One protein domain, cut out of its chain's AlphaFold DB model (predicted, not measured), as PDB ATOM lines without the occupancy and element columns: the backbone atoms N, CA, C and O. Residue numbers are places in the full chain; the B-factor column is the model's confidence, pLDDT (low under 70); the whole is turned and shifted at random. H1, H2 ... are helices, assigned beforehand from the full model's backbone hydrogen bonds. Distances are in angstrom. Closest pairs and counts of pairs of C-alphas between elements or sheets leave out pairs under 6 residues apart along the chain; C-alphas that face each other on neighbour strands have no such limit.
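What this domain is: This is residues 2 to 117 of the 117 residues of an uncharacterized protein of Anaerosporomusa subterranea (UniProt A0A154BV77). Three long helices, H1, H3 and H4, make an up-and-down bundle in which the midpart of H1 is sandwiched between H3 and H4, while H5 folds back along the other side of H4 and packs on only a part of it. The short helix H2 sits at one end of the bundle, where the chain turns from H1 to H3. The printed part has 116 residues with five named helices, H1 to H5 in that order, and no named strand; the class is all helix. It is only just compact, close to loose, with a radius of gyration of the C-alphas of 15.7 A and spans of 44 by 33 by 24 A.

Where its parts are: H1, residues 2 to 29, begins at C-alpha 2 (273.516, 289.825, 301.152) and is the longest helix, 40.7 A from first to last C-alpha. H2, residues 34 to 43, is 14.3 A long. H3, residues 45 to 66, begins at C-alpha 45 (254.041, 285.788, 274.270) and is 30.2 A long. H4, residues 69 to 92, is 32.3 A long. H5, residues 98 to 116, is 27.0 A long and ends at C-alpha 116 (251.967, 287.747, 309.657).

How they stand to each other: H1, H3 and H4 form a bundle, helices grouped together, and it is up and down, each running against the one before it in the chain. H4 is the hub, touching H1, H3 and H5. H1 and H4 touch, the closest C-alphas being those of Ser 16 and Tyr 80, 4.6 A apart; they run the same way at a steep tilt of 41 degrees. H1 and H3 touch, with the C-alphas of Gly 15 and Ala 51 closest at 4.1 A; they run opposite ways at a shallow tilt of 32 degrees, only just short of steep. H3 and H4 form a helical hairpin at a steep tilt of 38 degrees; they touch through residues 59 to 66 of H3 and 69 to 73 of H4 alone, the closest C-alphas being those of Gln 63 and Phe 69, 6.1 A apart. H4 and H5 form another helical hairpin at a shallow tilt of 10 degrees; H4 touches H5 with residues 70 to 78 alone, and the closest C-alphas are those of Leu 71 and Ile 112, 6.2 A apart. H2 is close to H1 but not clearly touching it, with the C-alphas of Gln 26 and Phe 40 closest at 7.3 A. H2 and H3 meet only through their link. H5 is apart from H1, H2 and H3, and H2 is apart from H4. Every O i to N i+4 pair is within hydrogen-bond range in H1, H2, H4 and H5, and 17 of 18 are in H3.

The domain as a whole: The two C-alphas farthest apart are those of Lys 2 and Asn 33, 46.4 A. The printed part has no cut and ends at residue 117, the chain's last. The four links between helices are tight. The mean pLDDT of the printed part is 89.5, and residues 2 to 4 and 116 to 117 are under 70.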
ATOM      1  N   LYS A   2     273.924 288.633 301.940       58.34
ATOM      2  CA  LYS A   2     273.516 289.825 301.152       58.34
ATOM      3  C   LYS A   2     273.363 289.595 299.631       58.34
ATOM      4  O   LYS A   2     272.372 290.028 299.058       58.34
ATOM      5  N   GLY A   3     274.273 288.850 298.993       64.75
ATOM      6  CA  GLY A   3     274.228 288.618 297.536       64.75
ATOM      7  C   GLY A   3     273.031 287.791 297.038       64.75
ATOM      8  O   GLY A   3     272.495 288.072 295.971       64.75
ATOM      9  N   LYS A   4     272.555 286.812 297.822       69.88
ATOM     10  CA  LYS A   4     271.397 285.974 297.444       69.88
ATOM     11  C   LYS A   4     270.084 286.767 297.468       69.88
ATOM     12  O   LYS A   4     269.244 286.585 296.591       69.88
ATOM     13  N   SER A   5     269.945 287.682 298.430       72.94
ATOM     14  CA  SER A   5     268.777 288.562 298.547       72.94
ATOM     15  C   SER A   5     268.692 289.565 297.402       72.94
ATOM     16  O   SER A   5     267.638 289.680 296.776       72.94
ATOM     17  N   MET A   6     269.810 290.194 297.039       78.69
ATOM     18  CA  MET A   6     269.840 291.163 295.942       78.69
ATOM     19  C   MET A   6     269.459 290.532 294.593       78.69
ATOM     20  O   MET A   6     268.696 291.121 293.833       78.69
ATOM     21  N   LEU A   7     269.904 289.297 294.337       85.44
ATOM     22  CA  LEU A   7     269.517 288.542 293.142       85.44
ATOM     23  C   LEU A   7     268.010 288.252 293.097       85.44
ATOM     24  O   LEU A   7     267.395 288.440 292.054       85.44
ATOM     25  N   SER A   8     267.399 287.825 294.211       89.69
ATOM     26  CA  SER A   8     265.953 287.537 294.257       89.69
ATOM     27  C   SER A   8     265.098 288.774 293.967       89.69
ATOM     28  O   SER A   8     264.188 288.715 293.141       89.69
ATOM     29  N   LEU A   9     265.451 289.916 294.568       91.06
ATOM     30  CA  LEU A   9     264.776 291.191 294.331       91.06
ATOM     31  C   LEU A   9     264.965 291.660 292.888       91.06
ATOM     32  O   LEU A   9     264.021 292.165 292.290       91.06
ATOM     33  N   GLY A  10     266.149 291.435 292.309       93.31
ATOM     34  CA  GLY A  10     266.425 291.737 290.906       93.31
ATOM     35  C   GLY A  10     265.494 290.996 289.947       93.31
ATOM     36  O   GLY A  10     264.931 291.618 289.053       93.31
ATOM     37  N   TYR A  11     265.263 289.697 290.161       95.75
ATOM     38  CA  TYR A  11     264.327 288.914 289.346       95.75
ATOM     39  C   TYR A  11     262.877 289.395 289.481       95.75
ATOM     40  O   TYR A  11     262.184 289.543 288.472       95.75
ATOM     41  N   LEU A  12     262.433 289.677 290.713       96.12
ATOM     42  CA  LEU A  12     261.090 290.202 290.971       96.12
ATOM     43  C   LEU A  12     260.887 291.572 290.315       96.12
ATOM     44  O   LEU A  12     259.867 291.793 289.665       96.12
ATOM     45  N   ALA A  13     261.863 292.471 290.440       96.62
ATOM     46  CA  ALA A  13     261.815 293.790 289.825       96.62
ATOM     47  C   ALA A  13     261.840 293.700 288.292       96.62
ATOM     48  O   ALA A  13     261.010 294.318 287.635       96.62
ATOM     49  N   PHE A  14     262.731 292.888 287.719       97.69
ATOM     50  CA  PHE A  14     262.873 292.736 286.272       97.69
ATOM     51  C   PHE A  14     261.605 292.189 285.609       97.69
ATOM     52  O   PHE A  14     261.092 292.789 284.666       97.69
ATOM     53  N   GLY A  15     261.058 291.082 286.127       96.88
ATOM     54  CA  GLY A  15     259.818 290.522 285.594       96.88
ATOM     55  C   GLY A  15     258.642 291.493 285.739       96.88
ATOM     56  O   GLY A  15     257.871 291.680 284.799       96.88
ATOM     57  N   SER A  16     258.562 292.197 286.872       97.81
ATOM     58  CA  SER A  16     257.532 293.216 287.103       97.81
ATOM     59  C   SER A  16     257.648 294.404 286.145       97.81
ATOM     60  O   SER A  16     256.627 294.886 285.662       97.81
ATOM     61  N   ALA A  17     258.868 294.852 285.832       97.75
ATOM     62  CA  ALA A  17     259.114 295.942 284.893       97.75
ATOM     63  C   ALA A  17     258.651 295.589 283.476       97.75
ATOM     64  O   ALA A  17     257.974 296.394 282.839       97.75
ATOM     65  N   ILE A  18     258.964 294.376 283.002       97.50
ATOM     66  CA  ILE A  18     258.523 293.916 281.680       97.50
ATOM     67  C   ILE A  18     256.998 293.862 281.620       97.50
ATOM     68  O   ILE A  18     256.413 294.423 280.697       97.50
ATOM     69  N   ILE A  19     256.342 293.232 282.602       97.50
ATOM     70  CA  ILE A  19     254.875 293.124 282.595       97.50
ATOM     71  C   ILE A  19     254.238 294.513 282.641       97.50
ATOM     72  O   ILE A  19     253.357 294.800 281.838       97.50
ATOM     73  N   ALA A  20     254.695 295.397 283.529       96.88
ATOM     74  CA  ALA A  20     254.178 296.759 283.619       96.88
ATOM     75  C   ALA A  20     254.303 297.520 282.288       96.88
ATOM     76  O   ALA A  20     253.344 298.155 281.848       96.88
ATOM     77  N   LEU A  21     255.455 297.406 281.621       96.88
ATOM     78  CA  LEU A  21     255.695 298.038 280.328       96.88
ATOM     79  C   LEU A  21     254.772 297.480 279.240       96.88
ATOM     80  O   LEU A  21     254.174 298.254 278.498       96.88
ATOM     81  N   LEU A  22     254.638 296.154 279.152       96.75
ATOM     82  CA  LEU A  22     253.774 295.500 278.166       96.75
ATOM     83  C   LEU A  22     252.303 295.868 278.371       96.75
ATOM     84  O   LEU A  22     251.605 296.122 277.395       96.75
ATOM     85  N   MET A  23     251.849 295.961 279.624       95.50
ATOM     86  CA  MET A  23     250.484 296.385 279.940       95.50
ATOM     87  C   MET A  23     250.237 297.840 279.541       95.50
ATOM     88  O   MET A  23     249.254 298.127 278.859       95.50
ATOM     89  N   ALA A  24     251.138 298.758 279.905       95.56
ATOM     90  CA  ALA A  24     251.028 300.161 279.502       95.56
ATOM     91  C   ALA A  24     251.084 300.317 277.973       95.56
ATOM     92  O   ALA A  24     250.349 301.120 277.398       95.56
ATOM     93  N   TRP A  25     251.916 299.521 277.298       96.06
ATOM     94  CA  TRP A  25     251.986 299.511 275.841       96.06
ATOM     95  C   TRP A  25     250.688 298.992 275.216       96.06
ATOM     96  O   TRP A  25     250.151 299.652 274.329       96.06
ATOM     97  N   GLN A  26     250.128 297.891 275.725       95.81
ATOM     98  CA  GLN A  26     248.846 297.363 275.263       95.81
ATOM     99  C   GLN A  26     247.747 298.427 275.348       95.81
ATOM    100  O   GLN A  26     247.058 298.669 274.361       95.81
ATOM    101  N   VAL A  27     247.626 299.099 276.498       94.50
ATOM    102  CA  VAL A  27     246.638 300.171 276.715       94.50
ATOM    103  C   VAL A  27     246.843 301.328 275.735       94.50
ATOM    104  O   VAL A  27     245.873 301.898 275.247       94.50
ATOM    105  N   LYS A  28     248.097 301.661 275.407       95.06
ATOM    106  CA  LYS A  28     248.415 302.750 274.476       95.06
ATOM    107  C   LYS A  28     248.048 302.434 273.026       95.06
ATOM    108  O   LYS A  28     247.665 303.343 272.294       95.06
ATOM    109  N   THR A  29     248.262 301.197 272.574       94.75
ATOM    110  CA  THR A  29     248.277 300.884 271.133       94.75
ATOM    111  C   THR A  29     247.181 299.946 270.659       94.75
ATOM    112  O   THR A  29     246.982 299.830 269.453       94.75
ATOM    113  N   VAL A  30     246.496 299.249 271.560       95.62
ATOM    114  CA  VAL A  30     245.522 298.218 271.193       95.62
ATOM    115  C   VAL A  30     244.113 298.741 271.420       95.62
ATOM    116  O   VAL A  30     243.782 299.232 272.497       95.62
ATOM    117  N   ALA A  31     243.266 298.625 270.398       94.88
ATOM    118  CA  ALA A  31     241.860 298.979 270.514       94.88
ATOM    119  C   ALA A  31     241.154 298.076 271.550       94.88
ATOM    120  O   ALA A  31     241.502 296.898 271.678       94.88
ATOM    121  N   PRO A  32     240.136 298.581 272.273       93.44
ATOM    122  CA  PRO A  32     239.453 297.840 273.332       93.44
ATOM    123  C   PRO A  32     238.450 296.817 272.765       93.44
ATOM    124  O   PRO A  32     237.255 296.873 273.039       93.44
ATOM    125  N   ASN A  33     238.928 295.878 271.944       95.94
ATOM    126  CA  ASN A  33     238.159 294.745 271.439       95.94
ATOM    127  C   ASN A  33     238.950 293.437 271.589       95.94
ATOM    128  O   ASN A  33     240.180 293.415 271.558       95.94
ATOM    129  N   SER A  34     238.231 292.323 271.743       94.06
ATOM    130  CA  SER A  34     238.835 291.031 272.082       94.06
ATOM    131  C   SER A  34     239.807 290.506 271.023       94.06
ATOM    132  O   SER A  34     240.786 289.848 271.370       94.06
ATOM    133  N   LEU A  35     239.556 290.786 269.740       96.81
ATOM    134  CA  LEU A  35     240.378 290.268 268.648       96.81
ATOM    135  C   LEU A  35     241.759 290.930 268.626       96.81
ATOM    136  O   LEU A  35     242.770 290.239 268.501       96.81
ATOM    137  N   ASP A  36     241.810 292.251 268.772       96.56
ATOM    138  CA  ASP A  36     243.073 292.990 268.768       96.56
ATOM    139  C   ASP A  36     243.881 292.723 270.042       96.56
ATOM    140  O   ASP A  36     245.101 292.556 269.973       96.56
ATOM    141  N   ILE A  37     243.208 292.549 271.185       94.69
ATOM    142  CA  ILE A  37     243.845 292.099 272.432       94.69
ATOM    143  C   ILE A  37     244.468 290.711 272.256       94.69
ATOM    144  O   ILE A  37     245.609 290.495 272.665       94.69
ATOM    145  N   LEU A  38     243.760 289.761 271.638       96.44
ATOM    146  CA  LEU A  38     244.286 288.411 271.413       96.44
ATOM    147  C   LEU A  38     245.514 288.425 270.492       96.44
ATOM    148  O   LEU A  38     246.516 287.781 270.800       96.44
ATOM    149  N   LYS A  39     245.464 289.189 269.391       96.44
ATOM    150  CA  LYS A  39     246.601 289.353 268.467       96.44
ATOM    151  C   LYS A  39     247.818 289.944 269.168       96.44
ATOM    152  O   LYS A  39     248.926 289.441 268.996       96.44
ATOM    153  N   PHE A  40     247.612 290.985 269.973       96.56
ATOM    154  CA  PHE A  40     248.693 291.596 270.735       96.56
ATOM    155  C   PHE A  40     249.307 290.600 271.722       96.56
ATOM    156  O   PHE A  40     250.522 290.429 271.727       96.56
ATOM    157  N   ASN A  41     248.484 289.871 272.484       94.62
ATOM    158  CA  ASN A  41     248.965 288.845 273.414       94.62
ATOM    159  C   ASN A  41     249.766 287.737 272.716       94.62
ATOM    160  O   ASN A  41     250.799 287.314 273.232       94.62
ATOM    161  N   ALA A  42     249.340 287.304 271.526       96.56
ATOM    162  CA  ALA A  42     250.100 286.349 270.724       96.56
ATOM    163  C   ALA A  42     251.471 286.912 270.303       96.56
ATOM    164  O   ALA A  42     252.466 286.191 270.330       96.56
ATOM    165  N   TYR A  43     251.545 288.205 269.971       96.38
ATOM    166  CA  TYR A  43     252.794 288.879 269.610       96.38
ATOM    167  C   TYR A  43     253.766 289.010 270.795       96.38
ATOM    168  O   TYR A  43     254.972 288.821 270.637       96.38
ATOM    169  N   ILE A  44     253.256 289.283 271.998       96.69
ATOM    170  CA  ILE A  44     254.080 289.491 273.198       96.69
ATOM    171  C   ILE A  44     254.292 288.220 274.034       96.69
ATOM    172  O   ILE A  44     254.772 288.296 275.167       96.69
ATOM    173  N   ILE A  45     253.982 287.037 273.499       96.62
ATOM    174  CA  ILE A  45     254.041 285.788 274.270       96.62
ATOM    175  C   ILE A  45     255.449 285.469 274.787       96.62
ATOM    176  O   ILE A  45     255.611 285.039 275.928       96.62
ATOM    177  N   ILE A  46     256.481 285.744 273.985       96.38
ATOM    178  CA  ILE A  46     257.881 285.522 274.363       96.38
ATOM    179  C   ILE A  46     258.318 286.451 275.505       96.38
ATOM    180  O   ILE A  46     258.791 285.939 276.522       96.38
ATOM    181  N   PRO A  47     258.160 287.788 275.423       96.94
ATOM    182  CA  PRO A  47     258.531 288.652 276.539       96.94
ATOM    183  C   PRO A  47     257.679 288.399 277.794       96.94
ATOM    184  O   PRO A  47     258.226 288.454 278.896       96.94
ATOM    185  N   ILE A  48     256.397 288.025 277.663       96.44
ATOM    186  CA  ILE A  48     255.582 287.557 278.800       96.44
ATOM    187  C   ILE A  48     256.193 286.303 279.433       96.44
ATOM    188  O   ILE A  48     256.299 286.222 280.659       96.44
ATOM    189  N   TRP A  49     256.595 285.320 278.627       97.69
ATOM    190  CA  TRP A  49     257.195 284.083 279.125       97.69
ATOM    191  C   TRP A  49     258.514 284.346 279.863       97.69
ATOM    192  O   TRP A  49     258.721 283.816 280.957       97.69
ATOM    193  N   ILE A  50     259.369 285.223 279.327       97.94
ATOM    194  CA  ILE A  50     260.612 285.655 279.984       97.94
ATOM    195  C   ILE A  50     260.301 286.332 281.323       97.94
ATOM    196  O   ILE A  50     260.913 285.999 282.341       97.94
ATOM    197  N   ALA A  51     259.334 287.251 281.344       97.56
ATOM    198  CA  ALA A  51     258.958 287.970 282.554       97.56
ATOM    199  C   ALA A  51     258.432 287.027 283.641       97.56
ATOM    200  O   ALA A  51     258.887 287.089 284.781       97.56
ATOM    201  N   ASN A  52     257.533 286.107 283.285       97.75
ATOM    202  CA  ASN A  52     256.992 285.122 284.222       97.75
ATOM    203  C   ASN A  52     258.053 284.128 284.700       97.75
ATOM    204  O   ASN A  52     258.061 283.773 285.875       97.75
ATOM    205  N   SER A  53     258.990 283.730 283.837       97.88
ATOM    206  CA  SER A  53     260.114 282.878 284.239       97.88
ATOM    207  C   SER A  53     261.013 283.591 285.250       97.88
ATOM    208  O   SER A  53     261.376 283.013 286.275       97.88
ATOM    209  N   ALA A  54     261.321 284.872 285.014       97.38
ATOM    210  CA  ALA A  54     262.061 285.693 285.965       97.38
ATOM    211  C   ALA A  54     261.307 285.826 287.295       97.38
ATOM    212  O   ALA A  54     261.894 285.575 288.346       97.38
ATOM    213  N   LEU A  55     260.006 286.141 287.265       97.31
ATOM    214  CA  LEU A  55     259.183 286.205 288.473       97.31
ATOM    215  C   LEU A  55     259.183 284.875 289.225       97.31
ATOM    216  O   LEU A  55     259.446 284.882 290.421       97.31
ATOM    217  N   GLY A  56     258.969 283.744 288.549       96.69
ATOM    218  CA  GLY A  56     258.979 282.417 289.168       96.69
ATOM    219  C   GLY A  56     260.296 282.115 289.887       96.69
ATOM    220  O   GLY A  56     260.292 281.731 291.056       96.69
ATOM    221  N   ILE A  57     261.437 282.385 289.239       96.12
ATOM    222  CA  ILE A  57     262.763 282.268 289.867       96.12
ATOM    223  C   ILE A  57     262.882 283.210 291.075       96.12
ATOM    224  O   ILE A  57     263.416 282.820 292.117       96.12
ATOM    225  N   GLY A  58     262.396 284.445 290.938       95.56
ATOM    226  CA  GLY A  58     262.370 285.445 292.001       95.56
ATOM    227  C   GLY A  58     261.566 284.982 293.212       95.56
ATOM    228  O   GLY A  58     262.087 285.031 294.321       95.56
ATOM    229  N   PHE A  59     260.353 284.467 293.003       95.06
ATOM    230  CA  PHE A  59     259.466 283.947 294.043       95.06
ATOM    231  C   PHE A  59     260.073 282.753 294.774       95.06
ATOM    232  O   PHE A  59     260.089 282.756 296.000       95.06
ATOM    233  N   ILE A  60     260.622 281.771 294.051       94.75
ATOM    234  CA  ILE A  60     261.261 280.596 294.662       94.75
ATOM    235  C   ILE A  60     262.430 281.038 295.552       94.75
ATOM    236  O   ILE A  60     262.480 280.707 296.734       94.75
ATOM    237  N   LYS A  61     263.336 281.868 295.020       92.94
ATOM    238  CA  LYS A  61     264.499 282.349 295.782       92.94
ATOM    239  C   LYS A  61     264.107 283.249 296.952       92.94
ATOM    240  O   LYS A  61     264.752 283.214 297.995       92.94
ATOM    241  N   ALA A  62     263.090 284.085 296.775       90.62
ATOM    242  CA  ALA A  62     262.604 284.975 297.818       90.62
ATOM    243  C   ALA A  62     261.869 284.203 298.922       90.62
ATOM    244  O   ALA A  62     262.017 284.558 300.088       90.62
ATOM    245  N   GLN A  63     261.175 283.109 298.596       89.38
ATOM    246  CA  GLN A  63     260.550 282.231 299.583       89.38
ATOM    247  C   GLN A  63     261.588 281.587 300.510       89.38
ATOM    248  O   GLN A  63     261.375 281.548 301.720       89.38
ATOM    249  N   ASP A  64     262.746 281.178 299.987       89.25
ATOM    250  CA  ASP A  64     263.846 280.650 300.810       89.25
ATOM    251  C   ASP A  64     264.413 281.695 301.795       89.25
ATOM    252  O   ASP A  64     264.977 281.344 302.835       89.25
ATOM    253  N   ILE A  65     264.272 282.987 301.477       87.25
ATOM    254  CA  ILE A  65     264.797 284.108 302.270       87.25
ATOM    255  C   ILE A  65     263.757 284.615 303.270       87.25
ATOM    256  O   ILE A  65     264.036 284.710 304.463       87.25
ATOM    257  N   PHE A  66     262.573 284.976 302.779       85.69
ATOM    258  CA  PHE A  66     261.510 285.591 303.565       85.69
ATOM    259  C   PHE A  66     260.666 284.568 304.316       85.69
ATOM    260  O   PHE A  66     260.001 284.940 305.282       85.69
ATOM    261  N   LYS A  67     260.672 283.299 303.878       87.94
ATOM    262  CA  LYS A  67     259.854 282.204 304.428       87.94
ATOM    263  C   LYS A  67     258.368 282.556 304.539       87.94
ATOM    264  O   LYS A  67     257.644 282.011 305.365       87.94
ATOM    265  N   SER A  68     257.920 283.497 303.713       85.75
ATOM    266  CA  SER A  68     256.579 284.057 303.719       85.75
ATOM    267  C   SER A  68     256.210 284.407 302.285       85.75
ATOM    268  O   SER A  68     256.723 285.366 301.694       85.75
ATOM    269  N   PHE A  69     255.302 283.609 301.731       87.56
ATOM    270  CA  PHE A  69     254.772 283.842 300.398       87.56
ATOM    271  C   PHE A  69     253.986 285.163 300.324       87.56
ATOM    272  O   PHE A  69     254.253 285.931 299.399       87.56
ATOM    273  N   PRO A  70     253.126 285.516 301.310       89.25
ATOM    274  CA  PRO A  70     252.437 286.810 301.314       89.25
ATOM    275  C   PRO A  70     253.388 288.008 301.267       89.25
ATOM    276  O   PRO A  70     253.181 288.930 300.479       89.25
ATOM    277  N   LEU A  71     254.473 287.982 302.053       87.19
ATOM    278  CA  LEU A  71     255.472 289.052 302.034       87.19
ATOM    279  C   LEU A  71     256.166 289.147 300.668       87.19
ATOM    280  O   LEU A  71     256.360 290.241 300.143       87.19
ATOM    281  N   THR A  72     256.504 288.005 300.069       90.75
ATOM    282  CA  THR A  72     257.144 287.957 298.747       90.75
ATOM    283  C   THR A  72     256.227 288.514 297.657       90.75
ATOM    284  O   THR A  72     256.658 289.336 296.846       90.75
ATOM    285  N   ALA A  73     254.953 288.117 297.664       90.81
ATOM    286  CA  ALA A  73     253.947 288.612 296.731       90.81
ATOM    287  C   ALA A  73     253.752 290.124 296.865       90.81
ATOM    288  O   ALA A  73     253.680 290.832 295.862       90.81
ATOM    289  N   ALA A  74     253.748 290.644 298.093       88.94
ATOM    290  CA  ALA A  74     253.650 292.074 298.323       88.94
ATOM    291  C   ALA A  74     254.871 292.853 297.815       88.94
ATOM    292  O   ALA A  74     254.705 293.904 297.204       88.94
ATOM    293  N   VAL A  75     256.091 292.334 298.002       90.00
ATOM    294  CA  VAL A  75     257.312 292.946 297.447       90.00
ATOM    295  C   VAL A  75     257.275 292.966 295.917       90.00
ATOM    296  O   VAL A  75     257.613 293.974 295.300       90.00
ATOM    297  N   GLN A  76     256.836 291.877 295.284       94.00
ATOM    298  CA  GLN A  76     256.671 291.838 293.831       94.00
ATOM    299  C   GLN A  76     255.612 292.843 293.361       94.00
ATOM    300  O   GLN A  76     255.866 293.618 292.439       94.00
ATOM    301  N   THR A  77     254.461 292.874 294.032       91.62
ATOM    302  CA  THR A  77     253.369 293.818 293.757       91.62
ATOM    303  C   THR A  77     253.851 295.261 293.898       91.62
ATOM    304  O   THR A  77     253.519 296.113 293.076       91.62
ATOM    305  N   PHE A  78     254.699 295.529 294.895       90.38
ATOM    306  CA  PHE A  78     255.321 296.831 295.097       90.38
ATOM    307  C   PHE A  78     256.146 297.274 293.885       90.38
ATOM    308  O   PHE A  78     255.921 298.360 293.348       90.38
ATOM    309  N   PHE A  79     257.045 296.412 293.400       93.88
ATOM    310  CA  PHE A  79     257.813 296.697 292.188       93.88
ATOM    311  C   PHE A  79     256.915 296.887 290.966       93.88
ATOM    312  O   PHE A  79     257.108 297.843 290.217       93.88
ATOM    313  N   TYR A  80     255.927 296.011 290.777       94.75
ATOM    314  CA  TYR A  80     254.991 296.108 289.661       94.75
ATOM    315  C   TYR A  80     254.283 297.460 289.618       94.75
ATOM    316  O   TYR A  80     254.310 298.109 288.576       94.75
ATOM    317  N   TYR A  81     253.738 297.939 290.738       91.06
ATOM    318  CA  TYR A  81     253.061 299.235 290.764       91.06
ATOM    319  C   TYR A  81     254.000 300.421 290.554       91.06
ATOM    320  O   TYR A  81     253.595 301.383 289.902       91.06
ATOM    321  N   ILE A  82     255.246 300.370 291.038       91.44
ATOM    322  CA  ILE A  82     256.241 301.409 290.724       91.44
ATOM    323  C   ILE A  82     256.474 301.471 289.215       91.44
ATOM    324  O   ILE A  82     256.374 302.542 288.617       91.44
ATOM    325  N   PHE A  83     256.754 300.331 288.584       95.25
ATOM    326  CA  PHE A  83     257.014 300.305 287.148       95.25
ATOM    327  C   PHE A  83     255.777 300.651 286.330       95.25
ATOM    328  O   PHE A  83     255.904 301.344 285.328       95.25
ATOM    329  N   LEU A  84     254.589 300.238 286.772       92.62
ATOM    330  CA  LEU A  84     253.334 300.592 286.122       92.62
ATOM    331  C   LEU A  84     253.087 302.098 286.203       92.62
ATOM    332  O   LEU A  84     252.761 302.707 285.200       92.62
ATOM    333  N   THR A  85     253.336 302.713 287.360       90.81
ATOM    334  CA  THR A  85     253.248 304.169 287.553       90.81
ATOM    335  C   THR A  85     254.191 304.910 286.606       90.81
ATOM    336  O   THR A  85     253.777 305.844 285.921       90.81
ATOM    337  N   ILE A  86     255.453 304.471 286.534       91.75
ATOM    338  CA  ILE A  86     256.458 305.032 285.623       91.75
ATOM    339  C   ILE A  86     255.997 304.865 284.170       91.75
ATOM    340  O   ILE A  86     256.009 305.825 283.401       91.75
ATOM    341  N   ALA A  87     255.554 303.667 283.789       93.31
ATOM    342  CA  ALA A  87     255.114 303.377 282.434       93.31
ATOM    343  C   ALA A  87     253.868 304.188 282.054       93.31
ATOM    344  O   ALA A  87     253.858 304.802 280.994       93.31
ATOM    345  N   SER A  88     252.857 304.282 282.917       90.44
ATOM    346  CA  SER A  88     251.676 305.123 282.695       90.44
ATOM    347  C   SER A  88     252.052 306.591 282.512       90.44
ATOM    348  O   SER A  88     251.586 307.225 281.566       90.44
ATOM    349  N   TYR A  89     252.960 307.114 283.341       91.44
ATOM    350  CA  TYR A  89     253.423 308.493 283.213       91.44
ATOM    351  C   TYR A  89     254.100 308.764 281.863       91.44
ATOM    352  O   TYR A  89     253.750 309.721 281.175       91.44
ATOM    353  N   TYR A  90     255.038 307.909 281.448       93.50
ATOM    354  CA  TYR A  90     255.823 308.142 280.230       93.50
ATOM    355  C   TYR A  90     255.137 307.682 278.935       93.50
ATOM    356  O   TYR A  90     255.344 308.294 277.888       93.50
ATOM    357  N   LEU A  91     254.341 306.609 278.962       93.50
ATOM    358  CA  LEU A  91     253.682 306.065 277.770       93.50
ATOM    359  C   LEU A  91     252.286 306.634 277.556       93.50
ATOM    360  O   LEU A  91     251.968 306.969 276.413       93.50
ATOM    361  N   LEU A  92     251.476 306.724 278.614       91.19
ATOM    362  CA  LEU A  92     250.079 307.161 278.528       91.19
ATOM    363  C   LEU A  92     249.932 308.672 278.756       91.19
ATOM    364  O   LEU A  92     248.908 309.241 278.398       91.19
ATOM    365  N   GLY A  93     250.949 309.331 279.324       88.12
ATOM    366  CA  GLY A  93     250.869 310.744 279.704       88.12
ATOM    367  C   GLY A  93     249.918 310.991 280.878       88.12
ATOM    368  O   GLY A  93     249.601 312.139 281.195       88.12
ATOM    369  N   GLU A  94     249.459 309.924 281.531       83.88
ATOM    370  CA  GLU A  94     248.607 310.004 282.705       83.88
ATOM    371  C   GLU A  94     249.441 310.432 283.908       83.88
ATOM    372  O   GLU A  94     250.550 309.945 284.126       83.88
ATOM    373  N   ARG A  95     248.908 311.347 284.718       80.94
ATOM    374  CA  ARG A  95     249.512 311.699 286.004       80.94
ATOM    375  C   ARG A  95     248.859 310.836 287.074       80.94
ATOM    376  O   ARG A  95     247.741 311.155 287.482       80.94
ATOM    377  N   PRO A  96     249.501 309.738 287.502       73.44
ATOM    378  CA  PRO A  96     248.920 308.889 288.519       73.44
ATOM    379  C   PRO A  96     248.737 309.680 289.818       73.44
ATOM    380  O   PRO A  96     249.620 310.429 290.242       73.44
ATOM    381  N   ASP A  97     247.570 309.518 290.438       81.31
ATOM    382  CA  ASP A  97     247.248 310.137 291.720       81.31
ATOM    383  C   ASP A  97     248.128 309.516 292.814       81.31
ATOM    384  O   ASP A  97     247.929 308.372 293.241       81.31
ATOM    385  N   VAL A  98     249.123 310.288 293.253       75.56
ATOM    386  CA  VAL A  98     250.104 309.876 294.261       75.56
ATOM    387  C   VAL A  98     249.415 309.484 295.567       75.56
ATOM    388  O   VAL A  98     249.833 308.514 296.193       75.56
ATOM    389  N   ALA A  99     248.326 310.158 295.954       76.56
ATOM    390  CA  ALA A  99     247.615 309.847 297.191       76.56
ATOM    391  C   ALA A  99     246.960 308.461 297.124       76.56
ATOM    392  O   ALA A  99     247.069 307.672 298.066       76.56
ATOM    393  N   ARG A 100     246.338 308.121 295.987       77.44
ATOM    394  CA  ARG A 100     245.752 306.787 295.764       77.44
ATOM    395  C   ARG A 100     246.814 305.695 295.716       77.44
ATOM    396  O   ARG A 100     246.605 304.632 296.297       77.44
ATOM    397  N   LEU A 101     247.956 305.956 295.080       78.94
ATOM    398  CA  LEU A 101     249.082 305.019 295.063       78.94
ATOM    399  C   LEU A 101     249.631 304.767 296.470       78.94
ATOM    400  O   LEU A 101     249.805 303.615 296.865       78.94
ATOM    401  N   SER A 102     249.859 305.827 297.250       78.56
ATOM    402  CA  SER A 102     250.326 305.711 298.633       78.56
ATOM    403  C   SER A 102     249.340 304.938 299.511       78.56
ATOM    404  O   SER A 102     249.763 304.063 300.264       78.56
ATOM    405  N   LEU A 103     248.033 305.192 299.381       84.00
ATOM    406  CA  LEU A 103     246.997 304.426 300.083       84.00
ATOM    407  C   LEU A 103     246.991 302.948 299.679       84.00
ATOM    408  O   LEU A 103     246.907 302.083 300.548       84.00
ATOM    409  N   GLY A 104     247.131 302.650 298.386       80.88
ATOM    410  CA  GLY A 104     247.245 301.278 297.892       80.88
ATOM    411  C   GLY A 104     248.427 300.534 298.520       80.88
ATOM    412  O   GLY A 104     248.267 299.415 299.005       80.88
ATOM    413  N   PHE A 105     249.598 301.175 298.599       80.81
ATOM    414  CA  PHE A 105     250.764 300.586 299.262       80.81
ATOM    415  C   PHE A 105     250.569 300.397 300.765       80.81
ATOM    416  O   PHE A 105     250.955 299.356 301.296       80.81
ATOM    417  N   LEU A 106     249.950 301.362 301.448       83.62
ATOM    418  CA  LEU A 106     249.634 301.233 302.870       83.62
ATOM    419  C   LEU A 106     248.704 300.047 303.126       83.62
ATOM    420  O   LEU A 106     248.995 299.244 304.004       83.62
ATOM    421  N   LEU A 107     247.655 299.875 302.318       84.12
ATOM    422  CA  LEU A 107     246.738 298.738 302.427       84.12
ATOM    423  C   LEU A 107     247.444 297.395 302.207       84.12
ATOM    424  O   LEU A 107     247.188 296.446 302.949       84.12
ATOM    425  N   ILE A 108     248.364 297.314 301.240       82.12
ATOM    426  CA  ILE A 108     249.186 296.114 301.027       82.12
ATOM    427  C   ILE A 108     250.025 295.820 302.280       82.12
ATOM    428  O   ILE A 108     250.019 294.690 302.764       82.12
ATOM    429  N   LEU A 109     250.703 296.825 302.847       80.38
ATOM    430  CA  LEU A 109     251.499 296.662 304.069       80.38
ATOM    431  C   LEU A 109     250.642 296.242 305.271       80.38
ATOM    432  O   LEU A 109     251.039 295.346 306.017       80.38
ATOM    433  N   SER A 110     249.461 296.842 305.441       82.81
ATOM    434  CA  SER A 110     248.498 296.463 306.477       82.81
ATOM    435  C   SER A 110     248.039 295.014 306.309       82.81
ATOM    436  O   SER A 110     248.023 294.263 307.281       82.81
ATOM    437  N   GLY A 111     247.735 294.591 305.079       80.00
ATOM    438  CA  GLY A 111     247.367 293.209 304.771       80.00
ATOM    439  C   GLY A 111     248.475 292.215 305.124       80.00
ATOM    440  O   GLY A 111     248.203 291.195 305.752       80.00
ATOM    441  N   ILE A 112     249.737 292.528 304.806       77.19
ATOM    442  CA  ILE A 112     250.883 291.700 305.218       77.19
ATOM    443  C   ILE A 112     250.981 291.620 306.742       77.19
ATOM    444  O   ILE A 112     251.241 290.545 307.270       77.19
ATOM    445  N   TYR A 113     250.821 292.747 307.443       78.94
ATOM    446  CA  TYR A 113     250.911 292.782 308.901       78.94
ATOM    447  C   TYR A 113     249.871 291.860 309.544       78.94
ATOM    448  O   TYR A 113     250.225 291.068 310.410       78.94
ATOM    449  N   VAL A 114     248.627 291.896 309.052       80.38
ATOM    450  CA  VAL A 114     247.553 290.996 309.500       80.38
ATOM    451  C   VAL A 114     247.881 289.534 309.191       80.38
ATOM    452  O   VAL A 114     247.716 288.686 310.053       80.38
ATOM    453  N   LEU A 115     248.385 289.230 307.991       71.69
ATOM    454  CA  LEU A 115     248.719 287.858 307.578       71.69
ATOM    455  C   LEU A 115     249.978 287.287 308.251       71.69
ATOM    456  O   LEU A 115     250.248 286.092 308.136       71.69
ATOM    457  N   LYS A 116     250.787 288.140 308.880       64.94
ATOM    458  CA  LYS A 116     251.967 287.747 309.657       64.94
ATOM    459  C   LYS A 116     251.636 287.533 311.143       64.94
ATOM    460  O   LYS A 116     252.470 286.954 311.841       64.94
ATOM    461  N   GLY A 117     250.493 288.052 311.600       49.72
ATOM    462  CA  GLY A 117     249.977 287.909 312.964       49.72
ATOM    463  C   GLY A 117     249.399 286.532 313.245       49.72
ATOM    464  O   GLY A 117     248.923 285.879 312.291       49.72
TER     465      GLY A 117